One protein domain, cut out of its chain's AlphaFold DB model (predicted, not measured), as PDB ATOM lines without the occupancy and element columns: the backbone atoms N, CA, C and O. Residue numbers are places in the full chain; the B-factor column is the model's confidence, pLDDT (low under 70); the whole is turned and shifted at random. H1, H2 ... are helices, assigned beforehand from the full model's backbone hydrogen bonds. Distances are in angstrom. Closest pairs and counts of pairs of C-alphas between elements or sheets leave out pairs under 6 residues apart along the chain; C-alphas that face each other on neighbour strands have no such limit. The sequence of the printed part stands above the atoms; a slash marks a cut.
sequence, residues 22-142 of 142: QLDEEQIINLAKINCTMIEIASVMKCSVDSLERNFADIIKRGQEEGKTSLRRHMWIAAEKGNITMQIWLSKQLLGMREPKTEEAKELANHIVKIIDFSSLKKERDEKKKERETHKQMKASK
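AT A GLANCE: This is residues 22 to 142 of the 142 residues of an uncharacterized protein of marine sediment metagenome (UniProt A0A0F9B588). One long helix, H4, has a small head of three short helices, H1, H2 and H3, at its beginning and the shorter helix H5 folded back at a slant from its far end. Beyond H5 the printed part trails away as a long arm through H6 and H7, which pack on no other helix; residues 101 to 107 and 110 to 142 stick out from the rest. The printed part has 121 residues, with seven named helices, H1 to H7 in chain order, and no named strand: the class is all helix. It is extended, with a radius of gyration of the C-alphas of 24.6 A, and its outline is flat, spanning 65 by 57 by 18 A.

HOW THE PARTS SIT: Start at H4, residues 57 to 80, and look at residues 59 to 68: with these alone it touches H1, residues 25 to 33. Their closest C-alphas are those of Lys 33 and Gly 67, 4.1 A apart; they run the same way at 37 degrees, only just a steep tilt. H1 only just touches H2, residues 38 to 44, with 3 pairs of C-alphas within 8 A, the closest being those of Leu 31 and Ile 41 at 6.6 A. H2 touches H3, residues 49 to 55, about perpendicular at 79 degrees, with C-alphas 42 and 49 closest at 5.5 A. H3 and H4 meet only through their link, and are near each other. At residues 75 to 79 alone, H4 touches H5, residues 84 to 94; they run opposite ways at a steep tilt of 54 degrees, and the C-alphas of Ala 79 and Gln 87 are closest at 5.2 A. H6, residues 103 to 115, is apart from H5 and from H7, residues 118 to 140. In the seven helices, H1 to H7, every O i to N i+4 pair is within hydrogen-bond range.

IN THESE COORDINATES: Find C-alpha 57 at (178.171, 270.136, 128.245); from there H4 runs 34.7 A to C-alpha 80 at (200.016, 243.539, 132.357). Go back to C-alpha 25 at (186.024, 275.834, 133.384) for H1, 12.2 A long; H2 and H3 follow it. Past H4, H5 measures 15.2 A and H6 18.5 A. H7 runs 33.4 A and ends at C-alpha 140, (222.877, 235.605, 147.515).

THE WHOLE: The two C-alphas farthest apart, those of Asp 50 and Lys 142, are 70.7 A from each other. The printed part has no cut and no long link; the link from H5 to H6, 8 residues, is short, and the others are tight. The mean pLDDT of the printed part is 88.9, and confidence is low, under 70, at residues 117 to 122 and 141 to 142.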
ATOM      1  N   GLN A  22     179.706 282.983 135.924       82.00
ATOM      2  CA  GLN A  22     181.110 282.700 135.640       82.00
ATOM      3  C   GLN A  22     181.541 281.555 136.553       82.00
ATOM      4  O   GLN A  22     181.583 281.714 137.771       82.00
ATOM      5  N   LEU A  23     181.785 280.390 135.958       87.19
ATOM      6  CA  LEU A  23     182.334 279.223 136.636       87.19
ATOM      7  C   LEU A  23     183.744 278.969 136.116       87.19
ATOM      8  O   LEU A  23     184.036 279.258 134.958       87.19
ATOM      9  N   ASP A  24     184.593 278.413 136.974       92.88
ATOM     10  CA  ASP A  24     185.916 277.962 136.568       92.88
ATOM     11  C   ASP A  24     185.799 276.711 135.682       92.88
ATOM     12  O   ASP A  24     185.481 275.609 136.143       92.88
ATOM     13  N   GLU A  25     186.037 276.899 134.384       94.19
ATOM     14  CA  GLU A  25     186.024 275.834 133.384       94.19
ATOM     15  C   GLU A  25     187.119 274.790 133.630       94.19
ATOM     16  O   GLU A  25     186.910 273.609 133.337       94.19
ATOM     17  N   GLU A  26     188.266 275.194 134.190       95.62
ATOM     18  CA  GLU A  26     189.373 274.286 134.487       95.62
ATOM     19  C   GLU A  26     188.990 273.319 135.615       95.62
ATOM     20  O   GLU A  26     189.209 272.104 135.534       95.62
ATOM     21  N   GLN A  27     188.331 273.833 136.651       96.12
ATOM     22  CA  GLN A  27     187.802 272.994 137.717       96.12
ATOM     23  C   GLN A  27     186.733 272.023 137.191       96.12
ATOM     24  O   GLN A  27     186.773 270.834 137.522       96.12
ATOM     25  N   ILE A  28     185.825 272.483 136.322       96.38
ATOM     26  CA  ILE A  28     184.791 271.632 135.709       96.38
ATOM     27  C   ILE A  28     185.420 270.486 134.911       96.38
ATOM     28  O   ILE A  28     185.018 269.332 135.078       96.38
ATOM     29  N   ILE A  29     186.422 270.765 134.068       96.94
ATOM     30  CA  ILE A  29     187.066 269.704 133.285       96.94
ATOM     31  C   ILE A  29     187.833 268.724 134.173       96.94
ATOM     32  O   ILE A  29     187.806 267.522 133.912       96.94
ATOM     33  N   ASN A  30     188.484 269.196 135.236       97.50
ATOM     34  CA  ASN A  30     189.214 268.326 136.154       97.50
ATOM     35  C   ASN A  30     188.273 267.385 136.922       97.50
ATOM     36  O   ASN A  30     188.578 266.199 137.053       97.50
ATOM     37  N   LEU A  31     187.092 267.864 137.324       97.62
ATOM     38  CA  LEU A  31     186.036 267.016 137.887       97.62
ATOM     39  C   LEU A  31     185.480 266.027 136.846       97.62
ATOM     40  O   LEU A  31     185.271 264.850 137.136       97.62
ATOM     41  N   ALA A  32     185.293 266.462 135.601       97.50
ATOM     42  CA  ALA A  32     184.823 265.585 134.533       97.50
ATOM     43  C   ALA A  32     185.846 264.487 134.167       97.50
ATOM     44  O   ALA A  32     185.454 263.353 133.887       97.50
ATOM     45  N   LYS A  33     187.155 264.775 134.227       97.81
ATOM     46  CA  LYS A  33     188.249 263.805 134.003       97.81
ATOM     47  C   LYS A  33     188.242 262.648 134.993       97.81
ATOM     48  O   LYS A  33     188.571 261.522 134.624       97.81
ATOM     49  N   ILE A  34     187.841 262.892 136.236       96.75
ATOM     50  CA  ILE A  34     187.658 261.826 137.229       96.75
ATOM     51  C   ILE A  34     186.282 261.148 137.118       96.75
ATOM     52  O   ILE A  34     185.933 260.330 137.959       96.75
ATOM     53  N   ASN A  35     185.541 261.423 136.037       95.75
ATOM     54  CA  ASN A  35     184.208 260.899 135.739       95.75
ATOM     55  C   ASN A  35     183.147 261.247 136.798       95.75
ATOM     56  O   ASN A  35     182.217 260.467 137.001       95.75
ATOM     57  N   CYS A  36     183.235 262.423 137.433       97.50
ATOM     58  CA  CYS A  36     182.123 262.928 138.239       97.50
ATOM     59  C   CYS A  36     180.859 263.116 137.384       97.50
ATOM     60  O   CYS A  36     180.904 263.543 136.224       97.50
ATOM     61  N   THR A  37     179.714 262.814 137.987       96.19
ATOM     62  CA  THR A  37     178.384 263.036 137.420       96.19
ATOM     63  C   THR A  37     178.030 264.521 137.407       96.19
ATOM     64  O   THR A  37     178.576 265.324 138.164       96.19
ATOM     65  N   MET A  38     177.059 264.903 136.574       95.69
ATOM     66  CA  MET A  38     176.611 266.298 136.476       95.69
ATOM     67  C   MET A  38     176.112 266.851 137.823       95.69
ATOM     68  O   MET A  38     176.335 268.017 138.133       95.69
ATOM     69  N   ILE A  39     175.488 266.000 138.645       97.31
ATOM     70  CA  ILE A  39     174.990 266.344 139.985       97.31
ATOM     71  C   ILE A  39     176.157 266.629 140.938       97.31
ATOM     72  O   ILE A  39     176.133 267.619 141.668       97.31
ATOM     73  N   GLU A  40     177.199 265.798 140.912       97.31
ATOM     74  CA  GLU A  40     178.393 265.993 141.741       97.31
ATOM     75  C   GLU A  40     179.143 267.268 141.342       97.31
ATOM     76  O   GLU A  40     179.500 268.068 142.207       97.31
ATOM     77  N   ILE A  41     179.309 267.510 140.036       96.94
ATOM     78  CA  ILE A  41     179.933 268.740 139.528       96.94
ATOM     79  C   ILE A  41     179.107 269.959 139.958       96.94
ATOM     80  O   ILE A  41     179.666 270.928 140.469       96.94
ATOM     81  N   ALA A  42     177.781 269.905 139.822       95.94
ATOM     82  CA  ALA A  42     176.877 270.976 140.240       95.94
ATOM     83  C   ALA A  42     176.995 271.283 141.742       95.94
ATOM     84  O   ALA A  42     177.069 272.451 142.129       95.94
ATOM     85  N   SER A  43     177.089 270.240 142.573       96.62
ATOM     86  CA  SER A  43     177.282 270.367 144.019       96.62
ATOM     87  C   SER A  43     178.608 271.047 144.368       96.62
ATOM     88  O   SER A  43     178.636 271.921 145.235       96.62
ATOM     89  N   VAL A  44     179.707 270.687 143.694       95.81
ATOM     90  CA  VAL A  44     181.031 271.289 143.934       95.81
ATOM     91  C   VAL A  44     181.080 272.738 143.448       95.81
ATOM     92  O   VAL A  44     181.543 273.619 144.169       95.81
ATOM     93  N   MET A  45     180.542 272.999 142.253       93.88
ATOM     94  CA  MET A  45     180.518 274.329 141.632       93.88
ATOM     95  C   MET A  45     179.416 275.241 142.193       93.88
ATOM     96  O   MET A  45     179.289 276.385 141.758       93.88
ATOM     97  N   LYS A  46     178.610 274.748 143.146       93.88
ATOM     98  CA  LYS A  46     177.485 275.460 143.780       93.88
ATOM     99  C   LYS A  46     176.537 276.088 142.752       93.88
ATOM    100  O   LYS A  46     176.107 277.234 142.892       93.88
ATOM    101  N   CYS A  47     176.217 275.331 141.708       92.88
ATOM    102  CA  CYS A  47     175.335 275.760 140.627       92.88
ATOM    103  C   CYS A  47     174.247 274.710 140.358       92.88
ATOM    104  O   CYS A  47     174.301 273.595 140.866       92.88
ATOM    105  N   SER A  48     173.225 275.066 139.580       94.00
ATOM    106  CA  SER A  48     172.203 274.111 139.128       94.00
ATOM    107  C   SER A  48     172.728 273.232 137.990       94.00
ATOM    108  O   SER A  48     173.391 273.755 137.091       94.00
ATOM    109  N   VAL A  49     172.306 271.968 137.944       96.25
ATOM    110  CA  VAL A  49     172.597 271.013 136.856       96.25
ATOM    111  C   VAL A  49     172.243 271.584 135.476       96.25
ATOM    112  O   VAL A  49     173.094 271.600 134.592       96.25
ATOM    113  N   ASP A  50     171.061 272.186 135.326       95.06
ATOM    114  CA  ASP A  50     170.609 272.826 134.081       95.06
ATOM    115  C   ASP A  50     171.595 273.869 133.534       95.06
ATOM    116  O   ASP A  50     171.727 274.053 132.323       95.06
ATOM    117  N   SER A  51     172.290 274.585 134.424       92.88
ATOM    118  CA  SER A  51     173.281 275.585 134.011       92.88
ATOM    119  C   SER A  51     174.532 274.924 133.430       92.88
ATOM    120  O   SER A  51     175.098 275.463 132.476       92.88
ATOM    121  N   LEU A  52     174.935 273.764 133.958       94.06
ATOM    122  CA  LEU A  52     176.041 272.972 133.417       94.06
ATOM    123  C   LEU A  52     175.676 272.350 132.071       94.06
ATOM    124  O   LEU A  52     176.448 272.456 131.124       94.06
ATOM    125  N   GLU A  53     174.480 271.776 131.955       94.88
ATOM    126  CA  GLU A  53     174.016 271.148 130.715       94.88
ATOM    127  C   GLU A  53     173.906 272.143 129.558       94.88
ATOM    128  O   GLU A  53     174.288 271.836 128.433       94.88
ATOM    129  N   ARG A  54     173.426 273.362 129.821       92.19
ATOM    130  CA  ARG A  54     173.229 274.364 128.764       92.19
ATOM    131  C   ARG A  54     174.517 275.033 128.301       92.19
ATOM    132  O   ARG A  54     174.592 275.426 127.142       92.19
ATOM    133  N   ASN A  55     175.490 275.224 129.194       92.06
ATOM    134  CA  ASN A  55     176.652 276.077 128.915       92.06
ATOM    135  C   ASN A  55     177.993 275.327 128.906       92.06
ATOM    136  O   ASN A  55     178.937 275.812 128.294       92.06
ATOM    137  N   PHE A  56     178.093 274.169 129.566       94.81
ATOM    138  CA  PHE A  56     179.363 273.472 129.808       94.81
ATOM    139  C   PHE A  56     179.355 271.998 129.358       94.81
ATOM    140  O   PHE A  56     180.326 271.281 129.603       94.81
ATOM    141  N   ALA A  57     178.303 271.533 128.672       95.06
ATOM    142  CA  ALA A  57     178.171 270.136 128.245       95.06
ATOM    143  C   ALA A  57     179.352 269.643 127.393       95.06
ATOM    144  O   ALA A  57     179.846 268.538 127.623       95.06
ATOM    145  N   ASP A  58     179.853 270.459 126.464       96.31
ATOM    146  CA  ASP A  58     180.974 270.075 125.597       96.31
ATOM    147  C   ASP A  58     182.284 269.909 126.378       96.31
ATOM    148  O   ASP A  58     183.032 268.951 126.161       96.31
ATOM    149  N   ILE A  59     182.544 270.804 127.334       95.56
ATOM    150  CA  ILE A  59     183.733 270.755 128.196       95.56
ATOM    151  C   ILE A  59     183.680 269.517 129.088       95.56
ATOM    152  O   ILE A  59     184.669 268.789 129.205       95.56
ATOM    153  N   ILE A  60     182.514 269.244 129.672       96.94
ATOM    154  CA  ILE A  60     182.295 268.079 130.531       96.94
ATOM    155  C   ILE A  60     182.446 266.792 129.724       96.94
ATOM    156  O   ILE A  60     183.163 265.887 130.145       96.94
ATOM    157  N   LYS A  61     181.851 266.720 128.529       97.12
ATOM    158  CA  LYS A  61     181.985 265.565 127.636       97.12
ATOM    159  C   LYS A  61     183.445 265.312 127.268       97.12
ATOM    160  O   LYS A  61     183.905 264.175 127.341       97.12
ATOM    161  N   ARG A  62     184.195 266.361 126.920       97.19
ATOM    162  CA  ARG A  62     185.632 266.255 126.636       97.19
ATOM    163  C   ARG A  62     186.409 265.723 127.841       97.19
ATOM    164  O   ARG A  62     187.161 264.763 127.690       97.19
ATOM    165  N   GLY A  63     186.178 266.279 129.031       97.38
ATOM    166  CA  GLY A  63     186.792 265.789 130.267       97.38
ATOM    167  C   GLY A  63     186.478 264.314 130.533       97.38
ATOM    168  O   GLY A  63     187.383 263.540 130.826       97.38
ATOM    169  N   GLN A  64     185.228 263.887 130.340       97.50
ATOM    170  CA  GLN A  64     184.831 262.485 130.487       97.50
ATOM    171  C   GLN A  64     185.552 261.563 129.493       97.50
ATOM    172  O   GLN A  64     185.986 260.477 129.873       97.50
ATOM    173  N   GLU A  65     185.728 261.968 128.233       97.94
ATOM    174  CA  GLU A  65     186.483 261.169 127.255       97.94
ATOM    175  C   GLU A  65     187.979 261.070 127.600       97.94
ATOM    176  O   GLU A  65     188.579 259.991 127.492       97.94
ATOM    177  N   GLU A  66     188.582 262.152 128.098       97.50
ATOM    178  CA  GLU A  66     189.950 262.146 128.635       97.50
ATOM    179  C   GLU A  66     190.067 261.211 129.858       97.50
ATOM    180  O   GLU A  66     191.004 260.408 129.968       97.50
ATOM    181  N   GLY A  67     189.065 261.238 130.737       97.25
ATOM    182  CA  GLY A  67     188.940 260.350 131.889       97.25
ATOM    183  C   GLY A  67     188.832 258.878 131.498       97.25
ATOM    184  O   GLY A  67     189.589 258.039 131.989       97.25
ATOM    185  N   LYS A  68     187.946 258.550 130.552       96.81
ATOM    186  CA  LYS A  68     187.805 257.193 129.997       96.81
ATOM    187  C   LYS A  68     189.107 256.708 129.365       96.81
ATOM    188  O   LYS A  68     189.466 255.542 129.507       96.81
ATOM    189  N   THR A  69     189.835 257.583 128.677       97.31
ATOM    190  CA  THR A  69     191.140 257.249 128.087       97.31
ATOM    191  C   THR A  69     192.164 256.898 129.164       97.31
ATOM    192  O   THR A  69     192.849 255.877 129.062       97.31
ATOM    193  N   SER A  70     192.215 257.684 130.238       97.06
ATOM    194  CA  SER A  70     193.086 257.426 131.389       97.06
ATOM    195  C   SER A  70     192.719 256.122 132.103       97.06
ATOM    196  O   SER A  70     193.596 255.313 132.403       97.06
ATOM    197  N   LEU A  71     191.423 255.861 132.290       96.44
ATOM    198  CA  LEU A  71     190.921 254.604 132.841       96.44
ATOM    199  C   LEU A  71     191.360 253.403 131.992       96.44
ATOM    200  O   LEU A  71     191.918 252.453 132.535       96.44
ATOM    201  N   ARG A  72     191.203 253.462 130.662       95.56
ATOM    202  CA  ARG A  72     191.652 252.390 129.753       95.56
ATOM    203  C   ARG A  72     193.152 252.120 129.877       95.56
ATOM    204  O   ARG A  72     193.558 250.962 129.886       95.56
ATOM    205  N   ARG A  73     193.980 253.159 130.022       96.81
ATOM    206  CA  ARG A  73     195.423 252.992 130.271       96.81
ATOM    207  C   ARG A  73     195.682 252.258 131.591       96.81
ATOM    208  O   ARG A  73     196.470 251.318 131.613       96.81
ATOM    209  N   HIS A  74     195.012 252.645 132.677       96.44
ATOM    210  CA  HIS A  74     195.156 251.956 133.964       96.44
ATOM    211  C   HIS A  74     194.695 250.497 133.907       96.44
ATOM    212  O   HIS A  74     195.336 249.630 134.498       96.44
ATOM    213  N   MET A  75     193.626 250.213 133.163       95.81
ATOM    214  CA  MET A  75     193.147 248.853 132.912       95.81
ATOM    215  C   MET A  75     194.209 248.008 132.194       95.81
ATOM    216  O   MET A  75     194.497 246.897 132.633       95.81
ATOM    217  N   TRP A  76     194.869 248.545 131.165       96.50
ATOM    218  CA  TRP A  76     195.989 247.863 130.504       96.50
ATOM    219  C   TRP A  76     197.140 247.557 131.461       96.50
ATOM    220  O   TRP A  76     197.562 246.408 131.562       96.50
ATOM    221  N   ILE A  77     197.574 248.548 132.243       97.25
ATOM    222  CA  ILE A  77     198.641 248.365 133.240       97.25
ATOM    223  C   ILE A  77     198.255 247.289 134.268       97.25
ATOM    224  O   ILE A  77     199.087 246.480 134.677       97.25
ATOM    225  N   ALA A  78     196.995 247.258 134.710       96.06
ATOM    226  CA  ALA A  78     196.518 246.235 135.632       96.06
ATOM    227  C   ALA A  78     196.550 244.834 134.996       96.06
ATOM    228  O   ALA A  78     196.974 243.879 135.649       96.06
ATOM    229  N   ALA A  79     196.141 244.710 133.731       95.44
ATOM    230  CA  ALA A  79     196.198 243.452 132.992       95.44
ATOM    231  C   ALA A  79     197.642 242.952 132.816       95.44
ATOM    232  O   ALA A  79     197.904 241.775 133.072       95.44
ATOM    233  N   GLU A  80     198.578 243.840 132.467       94.62
ATOM    234  CA  GLU A  80     200.016 243.539 132.357       94.62
ATOM    235  C   GLU A  80     200.614 243.067 133.687       94.62
ATOM    236  O   GLU A  80     201.415 242.135 133.722       94.62
ATOM    237  N   LYS A  81     200.170 243.651 134.807       95.44
ATOM    238  CA  LYS A  81     200.565 243.235 136.163       95.44
ATOM    239  C   LYS A  81     199.934 241.914 136.621       95.44
ATOM    240  O   LYS A  81     200.170 241.491 137.750       95.44
ATOM    241  N   GLY A  82     199.147 241.254 135.771       92.31
ATOM    242  CA  GLY A  82     198.556 239.949 136.059       92.31
ATOM    243  C   GLY A  82     197.162 239.997 136.686       92.31
ATOM    244  O   GLY A  82     196.721 238.990 137.236       92.31
ATOM    245  N   ASN A  83     196.444 241.125 136.620       95.44
ATOM    246  CA  ASN A  83     195.040 241.162 137.032       95.44
ATOM    247  C   ASN A  83     194.177 240.358 136.041       95.44
ATOM    248  O   ASN A  83     193.800 240.854 134.977       95.44
ATOM    249  N   ILE A  84     193.855 239.117 136.414       94.56
ATOM    250  CA  ILE A  84     193.089 238.163 135.597       94.56
ATOM    251  C   ILE A  84     191.711 238.723 135.223       94.56
ATOM    252  O   ILE A  84     191.291 238.602 134.076       94.56
ATOM    253  N   THR A  85     191.020 239.388 136.153       95.25
ATOM    254  CA  THR A  85     189.705 239.992 135.887       95.25
ATOM    255  C   THR A  85     189.789 241.018 134.764       95.25
ATOM    256  O   THR A  85     188.927 241.049 133.886       95.25
ATOM    257  N   MET A  86     190.849 241.830 134.754       96.31
ATOM    258  CA  MET A  86     191.053 242.822 133.706       96.31
ATOM    259  C   MET A  86     191.416 242.191 132.362       96.31
ATOM    260  O   MET A  86     190.930 242.642 131.328       96.31
ATOM    261  N   GLN A  87     192.206 241.115 132.372       94.62
ATOM    262  CA  GLN A  87     192.495 240.334 131.166       94.62
ATOM    263  C   GLN A  87     191.206 239.756 130.571       94.62
ATOM    264  O   GLN A  87     190.940 239.962 129.392       94.62
ATOM    265  N   ILE A  88     190.351 239.134 131.392       94.12
ATOM    266  CA  ILE A  88     189.047 238.611 130.952       94.12
ATOM    267  C   ILE A  88     188.179 239.736 130.383       94.12
ATOM    268  O   ILE A  88     187.560 239.575 129.330       94.12
ATOM    269  N   TRP A  89     188.119 240.879 131.069       95.25
ATOM    270  CA  TRP A  89     187.320 242.014 130.621       95.25
ATOM    271  C   TRP A  89     187.800 242.548 129.266       95.25
ATOM    272  O   TRP A  89     186.991 242.706 128.351       95.25
ATOM    273  N   LEU A  90     189.110 242.760 129.094       94.88
ATOM    274  CA  LEU A  90     189.689 243.246 127.839       94.88
ATOM    275  C   LEU A  90     189.529 242.227 126.704       94.88
ATOM    276  O   LEU A  90     189.169 242.616 125.595       94.88
ATOM    277  N   SER A  91     189.695 240.930 126.975       94.38
ATOM    278  CA  SER A  91     189.419 239.856 126.012       94.38
ATOM    279  C   SER A  91     187.969 239.881 125.518       94.38
ATOM    280  O   SER A  91     187.712 239.745 124.322       94.38
ATOM    281  N   LYS A  92     187.007 240.118 126.415       93.19
ATOM    282  CA  LYS A  92     185.590 240.258 126.050       93.19
ATOM    283  C   LYS A  92     185.335 241.501 125.203       93.19
ATOM    284  O   LYS A  92     184.636 241.416 124.195       93.19
ATOM    285  N   GLN A  93     185.874 242.648 125.617       92.75
ATOM    286  CA  GLN A  93     185.577 243.939 124.991       92.75
ATOM    287  C   GLN A  93     186.303 244.157 123.662       92.75
ATOM    288  O   GLN A  93     185.698 244.670 122.727       92.75
ATOM    289  N   LEU A  94     187.579 243.778 123.565       93.00
ATOM    290  CA  LEU A  94     188.422 244.069 122.401       93.00
ATOM    291  C   LEU A  94     188.562 242.880 121.450       93.00
ATOM    292  O   LEU A  94     188.613 243.079 120.242       93.00
ATOM    293  N   LEU A  95     188.613 241.654 121.981       92.88
ATOM    294  CA  LEU A  95     188.804 240.439 121.174       92.88
ATOM    295  C   LEU A  95     187.487 239.714 120.870       92.88
ATOM    296  O   LEU A  95     187.486 238.698 120.182       92.88
ATOM    297  N   GLY A  96     186.360 240.202 121.397       90.06
ATOM    298  CA  GLY A  96     185.047 239.600 121.169       90.06
ATOM    299  C   GLY A  96     184.886 238.204 121.779       90.06
ATOM    300  O   GLY A  96     183.974 237.478 121.383       90.06
ATOM    301  N   MET A  97     185.733 237.822 122.743       91.06
ATOM    302  CA  MET A  97     185.662 236.524 123.422       91.06
ATOM    303  C   MET A  97     184.435 236.489 124.340       91.06
ATOM    304  O   MET A  97     184.501 236.892 125.498       91.06
ATOM    305  N   ARG A  98     183.288 236.064 123.811       89.06
ATOM    306  CA  ARG A  98     182.014 236.002 124.542       89.06
ATOM    307  C   ARG A  98     181.821 234.644 125.201       89.06
ATOM    308  O   ARG A  98     182.316 233.631 124.720       89.06
ATOM    309  N   GLU A  99     181.052 234.633 126.283       87.44
ATOM    310  CA  GLU A  99     180.620 233.383 126.901       87.44
ATOM    311  C   GLU A  99     179.571 232.681 126.019       87.44
ATOM    312  O   GLU A  99     178.707 233.354 125.437       87.44
ATOM    313  N   PRO A 100     179.633 231.343 125.901       87.25
ATOM    314  CA  PRO A 100     178.620 230.576 125.196       87.25
ATOM    315  C   PRO A 100     177.256 230.716 125.882       87.25
ATOM    316  O   PRO A 100     177.146 230.670 127.107       87.25
ATOM    317  N   LYS A 101     176.204 230.902 125.077       88.19
ATOM    318  CA  LYS A 101     174.845 231.169 125.575       88.19
ATOM    319  C   LYS A 101     174.037 229.907 125.880       88.19
ATOM    320  O   LYS A 101     173.116 229.983 126.683       88.19
ATOM    321  N   THR A 102     174.354 228.785 125.233       92.56
ATOM    322  CA  THR A 102     173.631 227.516 125.399       92.56
ATOM    323  C   THR A 102     174.463 226.521 126.194       92.56
ATOM    324  O   THR A 102     175.692 226.638 126.241       92.56
ATOM    325  N   GLU A 103     173.806 225.562 126.840       88.44
ATOM    326  CA  GLU A 103     174.493 224.584 127.684       88.44
ATOM    327  C   GLU A 103     175.373 223.647 126.846       88.44
ATOM    328  O   GLU A 103     176.523 223.403 127.196       88.44
ATOM    329  N   GLU A 104     174.913 223.271 125.652       86.38
ATOM    330  CA  GLU A 104     175.665 222.431 124.713       86.38
ATOM    331  C   GLU A 104     176.953 223.132 124.245       86.38
ATOM    332  O   GLU A 104     178.018 222.520 124.130       86.38
ATOM    333  N   ALA A 105     176.892 224.449 124.017       84.44
ATOM    334  CA  ALA A 105     178.060 225.237 123.634       84.44
ATOM    335  C   ALA A 105     179.055 225.402 124.795       84.44
ATOM    336  O   ALA A 105     180.266 225.459 124.563       84.44
ATOM    337  N   LYS A 106     178.571 225.457 126.044       84.50
ATOM    338  CA  LYS A 106     179.433 225.454 127.237       84.50
ATOM    339  C   LYS A 106     180.129 224.110 127.407       84.50
ATOM    340  O   LYS A 106     181.329 224.089 127.666       84.50
ATOM    341  N   GLU A 107     179.411 223.002 127.236       85.62
ATOM    342  CA  GLU A 107     179.983 221.655 127.311       85.62
ATOM    343  C   GLU A 107     181.080 221.448 126.265       85.62
ATOM    344  O   GLU A 107     182.175 220.999 126.609       85.62
ATOM    345  N   LEU A 108     180.836 221.864 125.018       83.12
ATOM    346  CA  LEU A 108     181.834 221.802 123.953       83.12
ATOM    347  C   LEU A 108     183.060 222.674 124.263       83.12
ATOM    348  O   LEU A 108     184.191 222.214 124.123       83.12
ATOM    349  N   ALA A 109     182.857 223.908 124.734       82.31
ATOM    350  CA  ALA A 109     183.954 224.792 125.128       82.31
ATOM    351  C   ALA A 109     184.790 224.188 126.271       82.31
ATOM    352  O   ALA A 109     186.020 224.174 126.202       82.31
ATOM    353  N   ASN A 110     184.132 223.617 127.283       80.69
ATOM    354  CA  ASN A 110     184.793 222.923 128.388       80.69
ATOM    355  C   ASN A 110     185.572 221.696 127.905       80.69
ATOM    356  O   ASN A 110     186.657 221.416 128.414       80.69
ATOM    357  N   HIS A 111     185.039 220.961 126.929       82.12
ATOM    358  CA  HIS A 111     185.718 219.817 126.334       82.12
ATOM    359  C   HIS A 111     186.977 220.264 125.574       82.12
ATOM    360  O   HIS A 111     188.053 219.717 125.803       82.12
ATOM    361  N   ILE A 112     186.885 221.305 124.742       80.62
ATOM    362  CA  ILE A 112     188.031 221.854 123.997       80.62
ATOM    363  C   ILE A 112     189.150 222.288 124.952       80.62
ATOM    364  O   ILE A 112     190.312 221.953 124.727       80.62
ATOM    365  N   VAL A 113     188.813 222.966 126.054       77.06
ATOM    366  CA  VAL A 113     189.796 223.375 127.075       77.06
ATOM    367  C   VAL A 113     190.509 222.175 127.706       77.06
ATOM    368  O   VAL A 113     191.684 222.288 128.037       77.06
ATOM    369  N   LYS A 114     189.831 221.031 127.861       74.19
ATOM    370  CA  LYS A 114     190.441 219.793 128.377       74.19
ATOM    371  C   LYS A 114     191.348 219.106 127.353       74.19
ATOM    372  O   LYS A 114     192.326 218.490 127.758       74.19
ATOM    373  N   ILE A 115     191.013 219.183 126.061       74.31
ATOM    374  CA  ILE A 115     191.825 218.604 124.975       74.31
ATOM    375  C   ILE A 115     193.130 219.379 124.803       74.31
ATOM    376  O   ILE A 115     194.171 218.781 124.539       74.31
ATOM    377  N   ILE A 116     193.084 220.707 124.938       72.75
ATOM    378  CA  ILE A 116     194.293 221.524 124.913       72.75
ATOM    379  C   ILE A 116     195.078 221.202 126.188       72.75
ATOM    380  O   ILE A 116     194.733 221.654 127.278       72.75
ATOM    381  N   ASP A 117     196.127 220.389 126.059       65.81
ATOM    382  CA  ASP A 117     196.965 219.989 127.186       65.81
ATOM    383  C   ASP A 117     197.814 221.166 127.698       65.81
ATOM    384  O   ASP A 117     198.999 221.327 127.403       65.81
ATOM    385  N   PHE A 118     197.197 222.004 128.526       66.06
ATOM    386  CA  PHE A 118     197.895 223.055 129.254       66.06
ATOM    387  C   PHE A 118     198.803 222.495 130.362       66.06
ATOM    388  O   PHE A 118     199.569 223.263 130.951       66.06
ATOM    389  N   SER A 119     198.741 221.190 130.674       67.00
ATOM    390  CA  SER A 119     199.584 220.589 131.713       67.00
ATOM    391  C   SER A 119     201.057 220.610 131.309       67.00
ATOM    392  O   SER A 119     201.902 220.946 132.140       67.00
ATOM    393  N   SER A 120     201.340 220.404 130.019       66.94
ATOM    394  CA  SER A 120     202.678 220.512 129.433       66.94
ATOM    395  C   SER A 120     203.262 221.929 129.572       66.94
ATOM    396  O   SER A 120     204.382 222.099 130.055       66.94
ATOM    397  N   LEU A 121     202.469 222.970 129.286       66.75
ATOM    398  CA  LEU A 121     202.881 224.379 129.435       66.75
ATOM    399  C   LEU A 121     203.047 224.803 130.905       66.75
ATOM    400  O   LEU A 121     203.900 225.628 131.244       66.75
ATOM    401  N   LYS A 122     202.223 224.248 131.801       69.81
ATOM    402  CA  LYS A 122     202.299 224.518 133.240       69.81
ATOM    403  C   LYS A 122     203.571 223.925 133.848       69.81
ATOM    404  O   LYS A 122     204.222 224.603 134.641       69.81
ATOM    405  N   LYS A 123     203.954 222.717 133.420       73.25
ATOM    406  CA  LYS A 123     205.181 222.032 133.847       73.25
ATOM    407  C   LYS A 123     206.435 222.836 133.495       73.25
ATOM    408  O   LYS A 123     207.204 223.164 134.393       73.25
ATOM    409  N   GLU A 124     206.564 223.274 132.240       74.94
ATOM    410  CA  GLU A 124     207.696 224.102 131.791       74.94
ATOM    411  C   GLU A 124     207.809 225.429 132.556       74.94
ATOM    412  O   GLU A 124     208.904 225.894 132.885       74.94
ATOM    413  N   ARG A 125     206.674 226.078 132.843       77.12
ATOM    414  CA  ARG A 125     206.661 227.337 133.597       77.12
ATOM    415  C   ARG A 125     207.118 227.135 135.041       77.12
ATOM    416  O   ARG A 125     207.868 227.962 135.562       77.12
ATOM    417  N   ASP A 126     206.650 226.070 135.685       79.88
ATOM    418  CA  ASP A 126     206.965 225.767 137.079       79.88
ATOM    419  C   ASP A 126     208.435 225.313 137.228       79.88
ATOM    420  O   ASP A 126     209.101 225.700 138.191       79.88
ATOM    421  N   GLU A 127     208.986 224.605 136.239       81.81
ATOM    422  CA  GLU A 127     210.417 224.269 136.140       81.81
ATOM    423  C   GLU A 127     211.293 225.519 135.967       81.81
ATOM    424  O   GLU A 127     212.205 225.748 136.766       81.81
ATOM    425  N   LYS A 128     210.950 226.415 135.031       79.88
ATOM    426  CA  LYS A 128     211.656 227.701 134.855       79.88
ATOM    427  C   LYS A 128     211.592 228.587 136.100       79.88
ATOM    428  O   LYS A 128     212.491 229.395 136.339       79.88
ATOM    429  N   LYS A 129     210.523 228.489 136.894       81.25
ATOM    430  CA  LYS A 129     210.393 229.237 138.151       81.25
ATOM    431  C   LYS A 129     211.341 228.688 139.220       81.25
ATOM    432  O   LYS A 129     212.034 229.482 139.852       81.25
ATOM    433  N   LYS A 130     211.445 227.359 139.337       81.38
ATOM    434  CA  LYS A 130     212.418 226.691 140.215       81.38
ATOM    435  C   LYS A 130     213.860 227.032 139.837       81.38
ATOM    436  O   LYS A 130     214.627 227.391 140.720       81.38
ATOM    437  N   GLU A 131     214.212 227.020 138.550       81.50
ATOM    438  CA  GLU A 131     215.556 227.419 138.086       81.50
ATOM    439  C   GLU A 131     215.902 228.875 138.431       81.50
ATOM    440  O   GLU A 131     217.025 229.193 138.818       81.50
ATOM    441  N   ARG A 132     214.934 229.792 138.323       81.44
ATOM    442  CA  ARG A 132     215.139 231.200 138.697       81.44
ATOM    443  C   ARG A 132     215.314 231.379 140.207       81.44
ATOM    444  O   ARG A 132     216.059 232.266 140.625       81.44
ATOM    445  N   GLU A 133     214.630 230.574 141.016       82.50
ATOM    446  CA  GLU A 133     214.732 230.588 142.480       82.50
ATOM    447  C   GLU A 133     216.063 229.996 142.965       82.50
ATOM    448  O   GLU A 133     216.741 230.629 143.779       82.50
ATOM    449  N   THR A 134     216.506 228.869 142.399       81.44
ATOM    450  CA  THR A 134     217.820 228.275 142.707       81.44
ATOM    451  C   THR A 134     218.965 229.192 142.277       81.44
ATOM    452  O   THR A 134     219.905 229.420 143.042       81.44
ATOM    453  N   HIS A 135     218.866 229.820 141.100       79.69
ATOM    454  CA  HIS A 135     219.882 230.758 140.620       79.69
ATOM    455  C   HIS A 135     219.955 232.046 141.461       79.69
ATOM    456  O   HIS A 135     221.035 232.612 141.637       79.69
ATOM    457  N   LYS A 136     218.829 232.510 142.026       81.12
ATOM    458  CA  LYS A 136     218.815 233.611 143.005       81.12
ATOM    459  C   LYS A 136     219.473 233.215 144.327       81.12
ATOM    460  O   LYS A 136     220.258 234.000 144.851       81.12
ATOM    461  N   GLN A 137     219.194 232.016 144.840       78.81
ATOM    462  CA  GLN A 137     219.792 231.514 146.085       78.81
ATOM    463  C   GLN A 137     221.316 231.358 145.973       78.81
ATOM    464  O   GLN A 137     222.038 231.776 146.873       78.81
ATOM    465  N   MET A 138     221.827 230.869 144.838       75.94
ATOM    466  CA  MET A 138     223.275 230.758 144.602       75.94
ATOM    467  C   MET A 138     223.996 232.115 144.512       75.94
ATOM    468  O   MET A 138     225.170 232.198 144.859       75.94
ATOM    469  N   LYS A 139     223.320 233.176 144.047       76.00
ATOM    470  CA  LYS A 139     223.894 234.532 143.955       76.00
ATOM    471  C   LYS A 139     223.869 235.307 145.273       76.00
ATOM    472  O   LYS A 139     224.670 236.214 145.424       76.00
ATOM    473  N   ALA A 140     222.963 234.975 146.193       72.00
ATOM    474  CA  ALA A 140     222.877 235.605 147.515       72.00
ATOM    475  C   ALA A 140     223.849 234.999 148.545       72.00
ATOM    476  O   ALA A 140     224.045 235.572 149.611       72.00
ATOM    477  N   SER A 141     224.426 233.834 148.238       63.09
ATOM    478  CA  SER A 141     225.328 233.084 149.121       63.09
ATOM    479  C   SER A 141     226.816 233.226 148.745       63.09
ATOM    480  O   SER A 141     227.643 232.481 149.272       63.09
ATOM    481  N   LYS A 142     227.143 234.139 147.822       56.91
ATOM    482  CA  LYS A 142     228.489 234.527 147.368       56.91
ATOM    483  C   LYS A 142     228.717 235.995 147.703       56.91
ATOM    484  O   LYS A 142     229.874 236.327 148.025       56.91
TER     485      LYS A 142